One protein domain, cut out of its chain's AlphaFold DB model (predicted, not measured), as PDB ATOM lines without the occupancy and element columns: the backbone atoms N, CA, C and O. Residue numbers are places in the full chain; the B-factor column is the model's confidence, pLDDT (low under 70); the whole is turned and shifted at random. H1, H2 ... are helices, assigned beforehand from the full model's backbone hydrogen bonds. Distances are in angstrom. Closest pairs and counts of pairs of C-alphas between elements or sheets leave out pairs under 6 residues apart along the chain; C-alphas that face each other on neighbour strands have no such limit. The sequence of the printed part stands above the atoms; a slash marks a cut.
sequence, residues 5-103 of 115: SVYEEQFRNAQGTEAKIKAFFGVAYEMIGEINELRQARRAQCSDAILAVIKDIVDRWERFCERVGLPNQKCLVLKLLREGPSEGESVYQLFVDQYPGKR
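This is residues 5 to 103 of the 115 residues of an uncharacterized protein of Candidatus Taylorbacteria bacterium RIFCSPLOWO2_12_FULL_44_15c (UniProt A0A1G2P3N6). Two long helices, H2 and H3, run side by side in opposite ways and make the long axis; the short helix H1 folds back along the first part of H2 at one end. On the side of this pair away from H1, H4 packs slantwise over H2 and H3, and H5 crosses H3 near its beginning. You have 99 printed residues with five named helices, H1 to H5 in order along the chain, and no named strand: the class is all helix. The whole is compact, with a radius of gyration of the C-alphas of 13.9 A, and elongated, spanning 43 by 25 by 22 A.

Start with H1, residues 5 to 13, and H2, residues 16 to 41: they form a helical hairpin at a shallow tilt of 24 degrees, and H1 touches residues 20 to 27 alone of H2, with Phe 11 and Ala 23 the closest C-alphas at 5.4 A. Next comes H3, residues 48 to 67, the hub, touching four helices. H2 and H3 form a helical hairpin at a shallow tilt of 8 degrees, where residues 28 to 38 alone of H2 touch H3; look at the closest C-alphas, those of Ile 35 and Ile 54, 6.2 A apart. H1 and H3 touch only at their ends, and only just, with 3 pairs of C-alphas within 8 A; the closest are those of Glu 8 and Phe 64, at 6.9 A. H4, residues 76 to 83, touches H2 at a steep tilt of 52 degrees, the same way, through residues 28 to 32 alone of H2; its Val 77 and Ala 28 have the closest C-alphas, 5.9 A apart. H5, residues 88 to 98, touches residues 51 to 55 alone of H3, about perpendicular at 86 degrees, with the C-alphas of Leu 51 and Phe 95 closest at 6.0 A. H4 and H5 touch at a steep tilt of 62 degrees, opposite ways, with the C-alphas of Arg 82 and Glu 89 closest at 4.4 A. H1 is apart from H4 and H5. In all five helices every O i to N i+4 pair is within hydrogen-bond range.

Find C-alpha 5 at (325.911, 204.187, 375.336), where H1 begins. From C-alpha 16 at (315.230, 212.361, 360.239), H2 runs 37.7 A to Ala 41. H3 runs 28.4 A from Asp 48 to Arg 67. H1, H4 and H5 measure 12.1 A, 10.3 A and 15.5 A from first to last C-alpha; H5 ends at C-alpha 98, (330.582, 224.338, 394.574).

The two C-alphas farthest apart are those of Gly 16 and Ala 44, at 43.9 A. The printed part has no cut, and no link is long. The mean pLDDT of the printed part is 86.5; look for values under 70 at residues 43 to 46 and 85 to 87.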
ATOM      1  N   SER A   5     325.919 204.888 376.627       87.69
ATOM      2  CA  SER A   5     325.911 204.187 375.336       87.69
ATOM      3  C   SER A   5     324.507 203.943 374.776       87.69
ATOM      4  O   SER A   5     324.329 203.943 373.563       87.69
ATOM      5  N   VAL A   6     323.501 203.768 375.640       89.56
ATOM      6  CA  VAL A   6     322.117 203.535 375.202       89.56
ATOM      7  C   VAL A   6     321.518 204.816 374.622       89.56
ATOM      8  O   VAL A   6     320.809 204.766 373.623       89.56
ATOM      9  N   TYR A   7     321.826 205.975 375.207       87.62
ATOM     10  CA  TYR A   7     321.393 207.266 374.670       87.62
ATOM     11  C   TYR A   7     322.059 207.582 373.333       87.62
ATOM     12  O   TYR A   7     321.398 208.033 372.401       87.62
ATOM     13  N   GLU A   8     323.358 207.304 373.221       91.06
ATOM     14  CA  GLU A   8     324.110 207.471 371.974       91.06
ATOM     15  C   GLU A   8     323.545 206.598 370.851       91.06
ATOM     16  O   GLU A   8     323.441 207.037 369.709       91.06
ATOM     17  N   GLU A   9     323.193 205.350 371.157       91.75
ATOM     18  CA  GLU A   9     322.574 204.433 370.203       91.75
ATOM     19  C   GLU A   9     321.183 204.914 369.775       91.75
ATOM     20  O   GLU A   9     320.911 204.994 368.581       91.75
ATOM     21  N   GLN A  10     320.333 205.330 370.721       89.00
ATOM     22  CA  GLN A  10     319.010 205.885 370.412       89.00
ATOM     23  C   GLN A  10     319.096 207.132 369.527       89.00
ATOM     24  O   GLN A  10     318.345 207.250 368.560       89.00
ATOM     25  N   PHE A  11     320.030 208.041 369.818       91.12
ATOM     26  CA  PHE A  11     320.240 209.233 369.002       91.12
ATOM     27  C   PHE A  11     320.774 208.893 367.602       91.12
ATOM     28  O   PHE A  11     320.324 209.475 366.616       91.12
ATOM     29  N   ARG A  12     321.709 207.938 367.490       89.88
ATOM     30  CA  ARG A  12     322.268 207.509 366.194       89.88
ATOM     31  C   ARG A  12     321.253 206.774 365.321       89.88
ATOM     32  O   ARG A  12     321.258 206.974 364.111       89.88
ATOM     33  N   ASN A  13     320.383 205.971 365.927       92.25
ATOM     34  CA  ASN A  13     319.367 205.196 365.218       92.25
ATOM     35  C   ASN A  13     318.123 206.027 364.849       92.25
ATOM     36  O   ASN A  13     317.299 205.576 364.057       92.25
ATOM     37  N   ALA A  14     317.980 207.240 365.393       90.75
ATOM     38  CA  ALA A  14     316.893 208.147 365.051       90.75
ATOM     39  C   ALA A  14     317.019 208.656 363.602       90.75
ATOM     40  O   ALA A  14     317.997 209.313 363.230       90.75
ATOM     41  N   GLN A  15     316.003 208.374 362.783       88.50
ATOM     42  CA  GLN A  15     315.955 208.783 361.379       88.50
ATOM     43  C   GLN A  15     315.188 210.095 361.198       88.50
ATOM     44  O   GLN A  15     314.063 210.246 361.667       88.50
ATOM     45  N   GLY A  16     315.797 211.035 360.475       87.62
ATOM     46  CA  GLY A  16     315.230 212.361 360.239       87.62
ATOM     47  C   GLY A  16     315.440 213.338 361.399       87.62
ATOM     48  O   GLY A  16     315.722 212.963 362.541       87.62
ATOM     49  N   THR A  17     315.324 214.627 361.084       87.62
ATOM     50  CA  THR A  17     315.603 215.731 362.015       87.62
ATOM     51  C   THR A  17     314.696 215.687 363.241       87.62
ATOM     52  O   THR A  17     315.168 215.808 364.369       87.62
ATOM     53  N   GLU A  18     313.401 215.430 363.048       89.31
ATOM     54  CA  GLU A  18     312.428 215.390 364.140       89.31
ATOM     55  C   GLU A  18     312.726 214.274 365.154       89.31
ATOM     56  O   GLU A  18     312.698 214.507 366.363       89.31
ATOM     57  N   ALA A  19     313.066 213.070 364.682       88.06
ATOM     58  CA  ALA A  19     313.396 211.955 365.566       88.06
ATOM     59  C   ALA A  19     314.684 212.225 366.356       88.06
ATOM     60  O   ALA A  19     314.750 211.901 367.542       88.06
ATOM     61  N   LYS A  20     315.685 212.863 365.735       88.81
ATOM     62  CA  LYS A  20     316.921 213.270 366.423       88.81
ATOM     63  C   LYS A  20     316.665 214.328 367.487       88.81
ATOM     64  O   LYS A  20     317.198 214.207 368.587       88.81
ATOM     65  N   ILE A  21     315.821 215.319 367.195       88.56
ATOM     66  CA  ILE A  21     315.388 216.326 368.174       88.56
ATOM     67  C   ILE A  21     314.694 215.633 369.353       88.56
ATOM     68  O   ILE A  21     315.076 215.850 370.501       88.56
ATOM     69  N   LYS A  22     313.732 214.739 369.087       89.00
ATOM     70  CA  LYS A  22     313.028 213.973 370.129       89.00
ATOM     71  C   LYS A  22     313.983 213.132 370.977       89.00
ATOM     72  O   LYS A  22     313.897 213.182 372.201       89.00
ATOM     73  N   ALA A  23     314.909 212.403 370.352       89.56
ATOM     74  CA  ALA A  23     315.909 211.612 371.065       89.56
ATOM     75  C   ALA A  23     316.805 212.502 371.937       89.56
ATOM     76  O   ALA A  23     317.011 212.205 373.108       89.56
ATOM     77  N   PHE A  24     317.282 213.626 371.400       91.94
ATOM     78  CA  PHE A  24     318.138 214.568 372.117       91.94
ATOM     79  C   PHE A  24     317.462 215.163 373.359       91.94
ATOM     80  O   PHE A  24     318.010 215.095 374.460       91.94
ATOM     81  N   PHE A  25     316.257 215.715 373.197       90.31
ATOM     82  CA  PHE A  25     315.506 216.280 374.317       90.31
ATOM     83  C   PHE A  25     315.052 215.203 375.302       90.31
ATOM     84  O   PHE A  25     315.061 215.453 376.501       90.31
ATOM     85  N   GLY A  26     314.733 213.993 374.831       90.62
ATOM     86  CA  GLY A  26     314.431 212.854 375.698       90.62
ATOM     87  C   GLY A  26     315.567 212.556 376.678       90.62
ATOM     88  O   GLY A  26     315.326 212.444 377.876       90.62
ATOM     89  N   VAL A  27     316.815 212.540 376.199       92.38
ATOM     90  CA  VAL A  27     318.005 212.362 377.051       92.38
ATOM     91  C   VAL A  27     318.120 213.491 378.079       92.38
ATOM     92  O   VAL A  27     318.346 213.226 379.259       92.38
ATOM     93  N   ALA A  28     317.938 214.745 377.650       91.00
ATOM     94  CA  ALA A  28     318.006 215.900 378.546       91.00
ATOM     95  C   ALA A  28     316.936 215.832 379.651       91.00
ATOM     96  O   ALA A  28     317.239 216.073 380.821       91.00
ATOM     97  N   TYR A  29     315.699 215.462 379.302       90.56
ATOM     98  CA  TYR A  29     314.604 215.313 380.261       90.56
ATOM     99  C   TYR A  29     314.801 214.130 381.207       90.56
ATOM    100  O   TYR A  29     314.500 214.269 382.389       90.56
ATOM    101  N   GLU A  30     315.344 213.004 380.737       91.69
ATOM    102  CA  GLU A  30     315.701 211.883 381.614       91.69
ATOM    103  C   GLU A  30     316.746 212.312 382.659       91.69
ATOM    104  O   GLU A  30     316.585 212.021 383.841       91.69
ATOM    105  N   MET A  31     317.767 213.083 382.268       91.50
ATOM    106  CA  MET A  31     318.778 213.595 383.205       91.50
ATOM    107  C   MET A  31     318.206 214.598 384.214       91.50
ATOM    108  O   MET A  31     318.553 214.555 385.394       91.50
ATOM    109  N   ILE A  32     317.293 215.473 383.783       89.50
ATOM    110  CA  ILE A  32     316.547 216.355 384.695       89.50
ATOM    111  C   ILE A  32     315.653 215.546 385.639       89.50
ATOM    112  O   ILE A  32     315.549 215.880 386.820       89.50
ATOM    113  N   GLY A  33     315.045 214.467 385.147       89.44
ATOM    114  CA  GLY A  33     314.310 213.496 385.951       89.44
ATOM    115  C   GLY A  33     315.180 212.900 387.054       89.44
ATOM    116  O   GLY A  33     314.806 212.990 388.219       89.44
ATOM    117  N   GLU A  34     316.379 212.406 386.716       90.31
ATOM    118  CA  GLU A  34     317.342 211.870 387.691       90.31
ATOM    119  C   GLU A  34     317.692 212.916 388.772       90.31
ATOM    120  O   GLU A  34     317.695 212.604 389.966       90.31
ATOM    121  N   ILE A  35     317.926 214.176 388.386       88.62
ATOM    122  CA  ILE A  35     318.188 215.263 389.345       88.62
ATOM    123  C   ILE A  35     316.970 215.498 390.248       88.62
ATOM    124  O   ILE A  35     317.113 215.617 391.465       88.62
ATOM    125  N   ASN A  36     315.762 215.541 389.688       85.81
ATOM    126  CA  ASN A  36     314.540 215.771 390.457       85.81
ATOM    127  C   ASN A  36     314.216 214.616 391.415       85.81
ATOM    128  O   ASN A  36     313.805 214.872 392.547       85.81
ATOM    129  N   GLU A  37     314.444 213.366 391.016       86.75
ATOM    130  CA  GLU A  37     314.298 212.191 391.882       86.75
ATOM    131  C   GLU A  37     315.262 212.250 393.071       86.75
ATOM    132  O   GLU A  37     314.849 212.057 394.217       86.75
ATOM    133  N   LEU A  38     316.531 212.600 392.827       85.44
ATOM    134  CA  LEU A  38     317.528 212.781 393.887       85.44
ATOM    135  C   LEU A  38     317.103 213.857 394.884       85.44
ATOM    136  O   LEU A  38     317.255 213.676 396.094       85.44
ATOM    137  N   ARG A  39     316.532 214.957 394.387       79.06
ATOM    138  CA  ARG A  39     316.003 216.038 395.223       79.06
ATOM    139  C   ARG A  39     314.810 215.578 396.056       79.06
ATOM    140  O   ARG A  39     314.789 215.810 397.262       79.06
ATOM    141  N   GLN A  40     313.839 214.896 395.448       78.94
ATOM    142  CA  GLN A  40     312.659 214.391 396.157       78.94
ATOM    143  C   GLN A  40     313.026 213.369 397.238       78.94
ATOM    144  O   GLN A  40     312.512 213.448 398.353       78.94
ATOM    145  N   ALA A  41     313.958 212.462 396.945       77.94
ATOM    146  CA  ALA A  41     314.447 211.470 397.901       77.94
ATOM    147  C   ALA A  41     315.202 212.094 399.090       77.94
ATOM    148  O   ALA A  41     315.366 211.459 400.130       77.94
ATOM    149  N   ARG A  42     315.681 213.334 398.944       70.25
ATOM    150  CA  ARG A  42     316.574 214.004 399.897       70.25
ATOM    151  C   ARG A  42     316.049 215.365 400.362       70.25
ATOM    152  O   ARG A  42     316.854 216.166 400.828       70.25
ATOM    153  N   ARG A  43     314.723 215.593 400.283       60.53
ATOM    154  CA  ARG A  43     313.956 216.837 400.569       60.53
ATOM    155  C   ARG A  43     314.455 217.744 401.710       60.53
ATOM    156  O   ARG A  43     314.083 218.907 401.739       60.53
ATOM    157  N   ALA A  44     315.255 217.237 402.643       53.38
ATOM    158  CA  ALA A  44     315.747 217.967 403.803       53.38
ATOM    159  C   ALA A  44     317.146 218.600 403.654       53.38
ATOM    160  O   ALA A  44     317.425 219.541 404.388       53.38
ATOM    161  N   GLN A  45     318.047 218.124 402.778       60.94
ATOM    162  CA  GLN A  45     319.429 218.643 402.720       60.94
ATOM    163  C   GLN A  45     320.035 218.472 401.325       60.94
ATOM    164  O   GLN A  45     320.274 217.348 400.899       60.94
ATOM    165  N   CYS A  46     320.341 219.574 400.635       67.38
ATOM    166  CA  CYS A  46     321.208 219.550 399.457       67.38
ATOM    167  C   CYS A  46     322.668 219.451 399.942       67.38
ATOM    168  O   CYS A  46     323.335 220.461 400.134       67.38
ATOM    169  N   SER A  47     323.115 218.236 400.271       77.69
ATOM    170  CA  SER A  47     324.467 217.978 400.776       77.69
ATOM    171  C   SER A  47     325.502 217.907 399.650       77.69
ATOM    172  O   SER A  47     325.155 217.650 398.495       77.69
ATOM    173  N   ASP A  48     326.787 218.025 399.998       80.88
ATOM    174  CA  ASP A  48     327.909 217.851 399.060       80.88
ATOM    175  C   ASP A  48     327.823 216.538 398.272       80.88
ATOM    176  O   ASP A  48     328.118 216.488 397.078       80.88
ATOM    177  N   ALA A  49     327.350 215.469 398.919       84.50
ATOM    178  CA  ALA A  49     327.160 214.175 398.274       84.50
ATOM    179  C   ALA A  49     326.116 214.233 397.148       84.50
ATOM    180  O   ALA A  49     326.292 213.600 396.113       84.50
ATOM    181  N   ILE A  50     325.036 215.001 397.318       85.88
ATOM    182  CA  ILE A  50     324.006 215.165 396.283       85.88
ATOM    183  C   ILE A  50     324.539 216.018 395.141       85.88
ATOM    184  O   ILE A  50     324.357 215.658 393.981       85.88
ATOM    185  N   LEU A  51     325.233 217.112 395.454       88.38
ATOM    186  CA  LEU A  51     325.833 217.975 394.444       88.38
ATOM    187  C   LEU A  51     326.896 217.232 393.616       88.38
ATOM    188  O   LEU A  51     326.976 217.434 392.405       88.38
ATOM    189  N   ALA A  52     327.649 216.306 394.220       90.19
ATOM    190  CA  ALA A  52     328.563 215.416 393.501       90.19
ATOM    191  C   ALA A  52     327.837 214.460 392.533       90.19
ATOM    192  O   ALA A  52     328.311 214.237 391.418       90.19
ATOM    193  N   VAL A  53     326.666 213.930 392.908       91.06
ATOM    194  CA  VAL A  53     325.849 213.104 391.997       91.06
ATOM    195  C   VAL A  53     325.250 213.953 390.872       91.06
ATOM    196  O   VAL A  53     325.290 213.547 389.713       91.06
ATOM    197  N   ILE A  54     324.756 215.157 391.180       90.62
ATOM    198  CA  ILE A  54     324.285 216.112 390.164       90.62
ATOM    199  C   ILE A  54     325.419 216.445 389.190       90.62
ATOM    200  O   ILE A  54     325.196 216.469 387.979       90.62
ATOM    201  N   LYS A  55     326.652 216.619 389.683       93.00
ATOM    202  CA  LYS A  55     327.827 216.821 388.832       93.00
ATOM    203  C   LYS A  55     328.046 215.658 387.874       93.00
ATOM    204  O   LYS A  55     328.272 215.906 386.696       93.00
ATOM    205  N   ASP A  56     327.967 214.414 388.343       93.62
ATOM    206  CA  ASP A  56     328.134 213.249 387.465       93.62
ATOM    207  C   ASP A  56     327.046 213.179 386.379       93.62
ATOM    208  O   ASP A  56     327.340 212.870 385.221       93.62
ATOM    209  N   ILE A  57     325.800 213.542 386.711       92.94
ATOM    210  CA  ILE A  57     324.708 213.660 385.730       92.94
ATOM    211  C   ILE A  57     325.044 214.725 384.673       92.94
ATOM    212  O   ILE A  57     324.961 214.453 383.474       92.94
ATOM    213  N   VAL A  58     325.485 215.912 385.096       93.00
ATOM    214  CA  VAL A  58     325.869 217.010 384.193       93.00
ATOM    215  C   VAL A  58     327.086 216.637 383.333       93.00
ATOM    216  O   VAL A  58     327.074 216.840 382.124       93.00
ATOM    217  N   ASP A  59     328.117 216.014 383.903       93.88
ATOM    218  CA  ASP A  59     329.292 215.542 383.157       93.88
ATOM    219  C   ASP A  59     328.925 214.446 382.145       93.88
ATOM    220  O   ASP A  59     329.547 214.294 381.090       93.88
ATOM    221  N   ARG A  60     327.915 213.630 382.456       93.94
ATOM    222  CA  ARG A  60     327.379 212.622 381.538       93.94
ATOM    223  C   ARG A  60     326.596 213.267 380.390       93.94
ATOM    224  O   ARG A  60     326.753 212.805 379.260       93.94
ATOM    225  N   TRP A  61     325.844 214.341 380.638       94.19
ATOM    226  CA  TRP A  61     325.239 215.165 379.581       94.19
ATOM    227  C   TRP A  61     326.293 215.767 378.652       94.19
ATOM    228  O   TRP A  61     326.199 215.660 377.432       94.19
ATOM    229  N   GLU A  62     327.338 216.366 379.217       93.00
ATOM    230  CA  GLU A  62     328.373 217.015 378.417       93.00
ATOM    231  C   GLU A  62     329.095 216.020 377.504       93.00
ATOM    232  O   GLU A  62     329.276 216.294 376.315       93.00
ATOM    233  N   ARG A  63     329.426 214.835 378.034       94.38
ATOM    234  CA  ARG A  63     330.000 213.729 377.253       94.38
ATOM    235  C   ARG A  63     329.046 213.224 376.175       94.38
ATOM    236  O   ARG A  63     329.504 212.910 375.078       94.38
ATOM    237  N   PHE A  64     327.742 213.146 376.457       94.38
ATOM    238  CA  PHE A  64     326.739 212.820 375.441       94.38
ATOM    239  C   PHE A  64     326.813 213.817 374.281       94.38
ATOM    240  O   PHE A  64     327.028 213.406 373.143       94.38
ATOM    241  N   CYS A  65     326.719 215.118 374.577       92.38
ATOM    242  CA  CYS A  65     326.776 216.194 373.588       92.38
ATOM    243  C   CYS A  65     328.039 216.146 372.722       92.38
ATOM    244  O   CYS A  65     327.947 216.327 371.512       92.38
ATOM    245  N   GLU A  66     329.210 215.887 373.309       92.06
ATOM    246  CA  GLU A  66     330.455 215.731 372.544       92.06
ATOM    247  C   GLU A  66     330.381 214.561 371.567       92.06
ATOM    248  O   GLU A  66     330.698 214.708 370.388       92.06
ATOM    249  N   ARG A  67     329.925 213.402 372.043       92.38
ATOM    250  CA  ARG A  67     329.917 212.162 371.260       92.38
ATOM    251  C   ARG A  67     328.881 212.158 370.147       92.38
ATOM    252  O   ARG A  67     329.094 211.493 369.136       92.38
ATOM    253  N   VAL A  68     327.785 212.898 370.309       90.81
ATOM    254  CA  VAL A  68     326.764 213.053 369.261       90.81
ATOM    255  C   VAL A  68     326.991 214.272 368.359       90.81
ATOM    256  O   VAL A  68     326.162 214.545 367.496       90.81
ATOM    257  N   GLY A  69     328.106 214.995 368.529       88.31
ATOM    258  CA  GLY A  69     328.476 216.127 367.672       88.31
ATOM    259  C   GLY A  69     327.689 217.415 367.938       88.31
ATOM    260  O   GLY A  69     327.579 218.258 367.055       88.31
ATOM    261  N   LEU A  70     327.155 217.592 369.151       89.06
ATOM    262  CA  LEU A  70     326.377 218.762 369.579       89.06
ATOM    263  C   LEU A  70     327.025 219.499 370.774       89.06
ATOM    264  O   LEU A  70     326.354 219.759 371.777       89.06
ATOM    265  N   PRO A  71     328.318 219.884 370.710       87.56
ATOM    266  CA  PRO A  71     329.035 220.471 371.848       87.56
ATOM    267  C   PRO A  71     328.453 221.813 372.318       87.56
ATOM    268  O   PRO A  71     328.553 222.147 373.496       87.56
ATOM    269  N   ASN A  72     327.784 222.561 371.437       85.94
ATOM    270  CA  ASN A  72     327.151 223.838 371.784       85.94
ATOM    271  C   ASN A  72     325.910 223.671 372.682       85.94
ATOM    272  O   ASN A  72     325.441 224.640 373.273       85.94
ATOM    273  N   GLN A  73     325.397 222.445 372.822       88.44
ATOM    274  CA  GLN A  73     324.206 222.141 373.621       88.44
ATOM    275  C   GLN A  73     324.528 221.615 375.032       88.44
ATOM    276  O   GLN A  73     323.622 221.301 375.805       88.44
ATOM    277  N   LYS A  74     325.811 221.585 375.419       90.25
ATOM    278  CA  LYS A  74     326.277 221.159 376.754       90.25
ATOM    279  C   LYS A  74     325.590 221.881 377.917       90.25
ATOM    280  O   LYS A  74     325.428 221.313 378.987       90.25
ATOM    281  N   CYS A  75     325.140 223.114 377.712       89.19
ATOM    282  CA  CYS A  75     324.476 223.895 378.753       89.19
ATOM    283  C   CYS A  75     323.003 223.522 378.994       89.19
ATOM    284  O   CYS A  75     322.435 223.988 379.979       89.19
ATOM    285  N   LEU A  76     322.366 222.727 378.122       89.69
ATOM    286  CA  LEU A  76     320.911 222.540 378.143       89.69
ATOM    287  C   LEU A  76     320.393 222.002 379.483       89.69
ATOM    288  O   LEU A  76     319.457 222.570 380.028       89.69
ATOM    289  N   VAL A  77     321.009 220.957 380.042       91.19
ATOM    290  CA  VAL A  77     320.577 220.395 381.336       91.19
ATOM    291  C   VAL A  77     320.694 221.430 382.455       91.19
ATOM    292  O   VAL A  77     319.781 221.581 383.255       91.19
ATOM    293  N   LEU A  78     321.770 222.212 382.491       90.06
ATOM    294  CA  LEU A  78     321.924 223.257 383.505       90.06
ATOM    295  C   LEU A  78     320.898 224.386 383.332       90.06
ATOM    296  O   LEU A  78     320.412 224.920 384.327       90.06
ATOM    297  N   LYS A  79     320.530 224.723 382.088       88.94
ATOM    298  CA  LYS A  79     319.466 225.697 381.810       88.94
ATOM    299  C   LYS A  79     318.122 225.180 382.291       88.94
ATOM    300  O   LYS A  79     317.449 225.879 383.030       88.94
ATOM    301  N   LEU A  80     317.775 223.944 381.937       87.88
ATOM    302  CA  LEU A  80     316.535 223.301 382.373       87.88
ATOM    303  C   LEU A  80     316.466 223.159 383.898       87.88
ATOM    304  O   LEU A  80     315.389 223.274 384.473       87.88
ATOM    305  N   LEU A  81     317.603 222.935 384.561       87.06
ATOM    306  CA  LEU A  81     317.682 222.919 386.019       87.06
ATOM    307  C   LEU A  81     317.402 224.307 386.610       87.06
ATOM    308  O   LEU A  81     316.624 224.414 387.552       87.06
ATOM    309  N   ARG A  82     318.013 225.358 386.047       87.06
ATOM    310  CA  ARG A  82     317.851 226.745 386.501       87.06
ATOM    311  C   ARG A  82     316.448 227.298 386.239       87.06
ATOM    312  O   ARG A  82     315.887 227.949 387.108       87.06
ATOM    313  N   GLU A  83     315.918 227.068 385.042       83.88
ATOM    314  CA  GLU A  83     314.629 227.585 384.554       83.88
ATOM    315  C   GLU A  83     313.446 226.670 384.925       83.88
ATOM    316  O   GLU A  83     312.292 226.992 384.647       83.88
ATOM    317  N   GLY A  84     313.725 225.513 385.532       70.88
ATOM    318  CA  GLY A  84     312.729 224.557 386.007       70.88
ATOM    319  C   GLY A  84     311.903 225.068 387.199       70.88
ATOM    320  O   GLY A  84     312.090 226.191 387.666       70.88
ATOM    321  N   PRO A  85     310.967 224.252 387.728       65.88
ATOM    322  CA  PRO A  85     310.069 224.665 388.809       65.88
ATOM    323  C   PRO A  85     310.824 225.191 390.040       65.88
ATOM    324  O   PRO A  85     311.915 224.712 390.339       65.88
ATOM    325  N   SER A  86     310.180 226.130 390.745       60.03
ATOM    326  CA  SER A  86     310.624 227.126 391.754       60.03
ATOM    327  C   SER A  86     311.784 226.828 392.719       60.03
ATOM    328  O   SER A  86     312.292 227.748 393.346       60.03
ATOM    329  N   GLU A  87     312.249 225.592 392.842       66.69
ATOM    330  CA  GLU A  87     313.418 225.230 393.648       66.69
ATOM    331  C   GLU A  87     314.645 224.809 392.803       66.69
ATOM    332  O   GLU A  87     315.725 224.565 393.346       66.69
ATOM    333  N   GLY A  88     314.495 224.688 391.479       75.88
ATOM    334  CA  GLY A  88     315.579 224.346 390.553       75.88
ATOM    335  C   GLY A  88     316.681 225.406 390.516       75.88
ATOM    336  O   GLY A  88     317.864 225.065 390.513       75.88
ATOM    337  N   GLU A  89     316.303 226.681 390.615       82.50
ATOM    338  CA  GLU A  89     317.237 227.806 390.694       82.50
ATOM    339  C   GLU A  89     318.155 227.716 391.922       82.50
ATOM    340  O   GLU A  89     319.369 227.857 391.789       82.50
ATOM    341  N   SER A  90     317.616 227.394 393.101       83.25
ATOM    342  CA  SER A  90     318.413 227.245 394.327       83.25
ATOM    343  C   SER A  90     319.420 226.099 394.227       83.25
ATOM    344  O   SER A  90     320.566 226.237 394.652       83.25
ATOM    345  N   VAL A  91     319.023 224.969 393.632       84.62
ATOM    346  CA  VAL A  91     319.939 223.839 393.408       84.62
ATOM    347  C   VAL A  91     320.998 224.184 392.376       84.62
ATOM    348  O   VAL A  91     322.167 223.868 392.586       84.62
ATOM    349  N   TYR A  92     320.617 224.858 391.289       88.00
ATOM    350  CA  TYR A  92     321.572 225.379 390.320       88.00
ATOM    351  C   TYR A  92     322.588 226.304 390.999       88.00
ATOM    352  O   TYR A  92     323.784 226.146 390.772       88.00
ATOM    353  N   GLN A  93     322.133 227.212 391.865       87.81
ATOM    354  CA  GLN A  93     322.999 228.165 392.545       87.81
ATOM    355  C   GLN A  93     324.004 227.466 393.473       87.81
ATOM    356  O   GLN A  93     325.207 227.661 393.319       87.81
ATOM    357  N   LEU A  94     323.534 226.565 394.345       88.50
ATOM    358  CA  LEU A  94     324.406 225.754 395.208       88.50
ATOM    359  C   LEU A  94     325.414 224.929 394.396       88.50
ATOM    360  O   LEU A  94     326.590 224.835 394.745       88.50
ATOM    361  N   PHE A  95     324.958 224.357 393.283       89.75
ATOM    362  CA  PHE A  95     325.795 223.571 392.393       89.75
ATOM    363  C   PHE A  95     326.912 224.401 391.750       89.75
ATOM    364  O   PHE A  95     328.062 223.966 391.751       89.75
ATOM    365  N   VAL A  96     326.614 225.591 391.217       90.94
ATOM    366  CA  VAL A  96     327.640 226.440 390.582       90.94
ATOM    367  C   VAL A  96     328.527 227.163 391.589       90.94
ATOM    368  O   VAL A  96     329.605 227.614 391.209       90.94
ATOM    369  N   ASP A  97     328.113 227.277 392.848       90.81
ATOM    370  CA  ASP A  97     328.976 227.783 393.915       90.81
ATOM    371  C   ASP A  97     330.011 226.725 394.328       90.81
ATOM    372  O   ASP A  97     331.182 227.055 394.517       90.81
ATOM    373  N   GLN A  98     329.633 225.438 394.357       90.56
ATOM    374  CA  GLN A  98     330.582 224.338 394.574       90.56
ATOM    375  C   GLN A  98     331.430 224.016 393.333       90.56
ATOM    376  O   GLN A  98     332.605 223.662 393.452       90.56
ATOM    377  N   TYR A  99     330.861 224.158 392.133       89.75
ATOM    378  CA  TYR A  99     331.528 223.884 390.858       89.75
ATOM    379  C   TYR A  99     331.476 225.105 389.922       89.75
ATOM    380  O   TYR A  99     330.752 225.086 388.922       89.75
ATOM    381  N   PRO A 100     332.288 226.155 390.167       88.44
ATOM    382  CA  PRO A 100     332.239 227.407 389.401       88.44
ATOM    383  C   PRO A 100     332.409 227.244 387.888       88.44
ATOM    384  O   PRO A 100     331.784 227.968 387.114       88.44
ATOM    385  N   GLY A 101     333.190 226.251 387.449       86.12
ATOM    386  CA  GLY A 101     333.385 225.931 386.029       86.12
ATOM    387  C   GLY A 101     332.129 225.428 385.303       86.12
ATOM    388  O   GLY A 101     332.145 225.320 384.082       86.12
ATOM    389  N   LYS A 102     331.043 225.129 386.028       88.12
ATOM    390  CA  LYS A 102     329.743 224.736 385.466       88.12
ATOM    391  C   LYS A 102     328.773 225.901 385.301       88.12
ATOM    392  O   LYS A 102     327.656 225.705 384.832       88.12
ATOM    393  N   ARG A 103     329.159 227.117 385.688       86.69
ATOM    394  CA  ARG A 103     328.287 228.284 385.565       86.69
ATOM    395  C   ARG A 103     327.947 228.546 384.098       86.69
ATOM    396  O   ARG A 103     328.834 228.696 383.260       86.69
TER     397      ARG A 103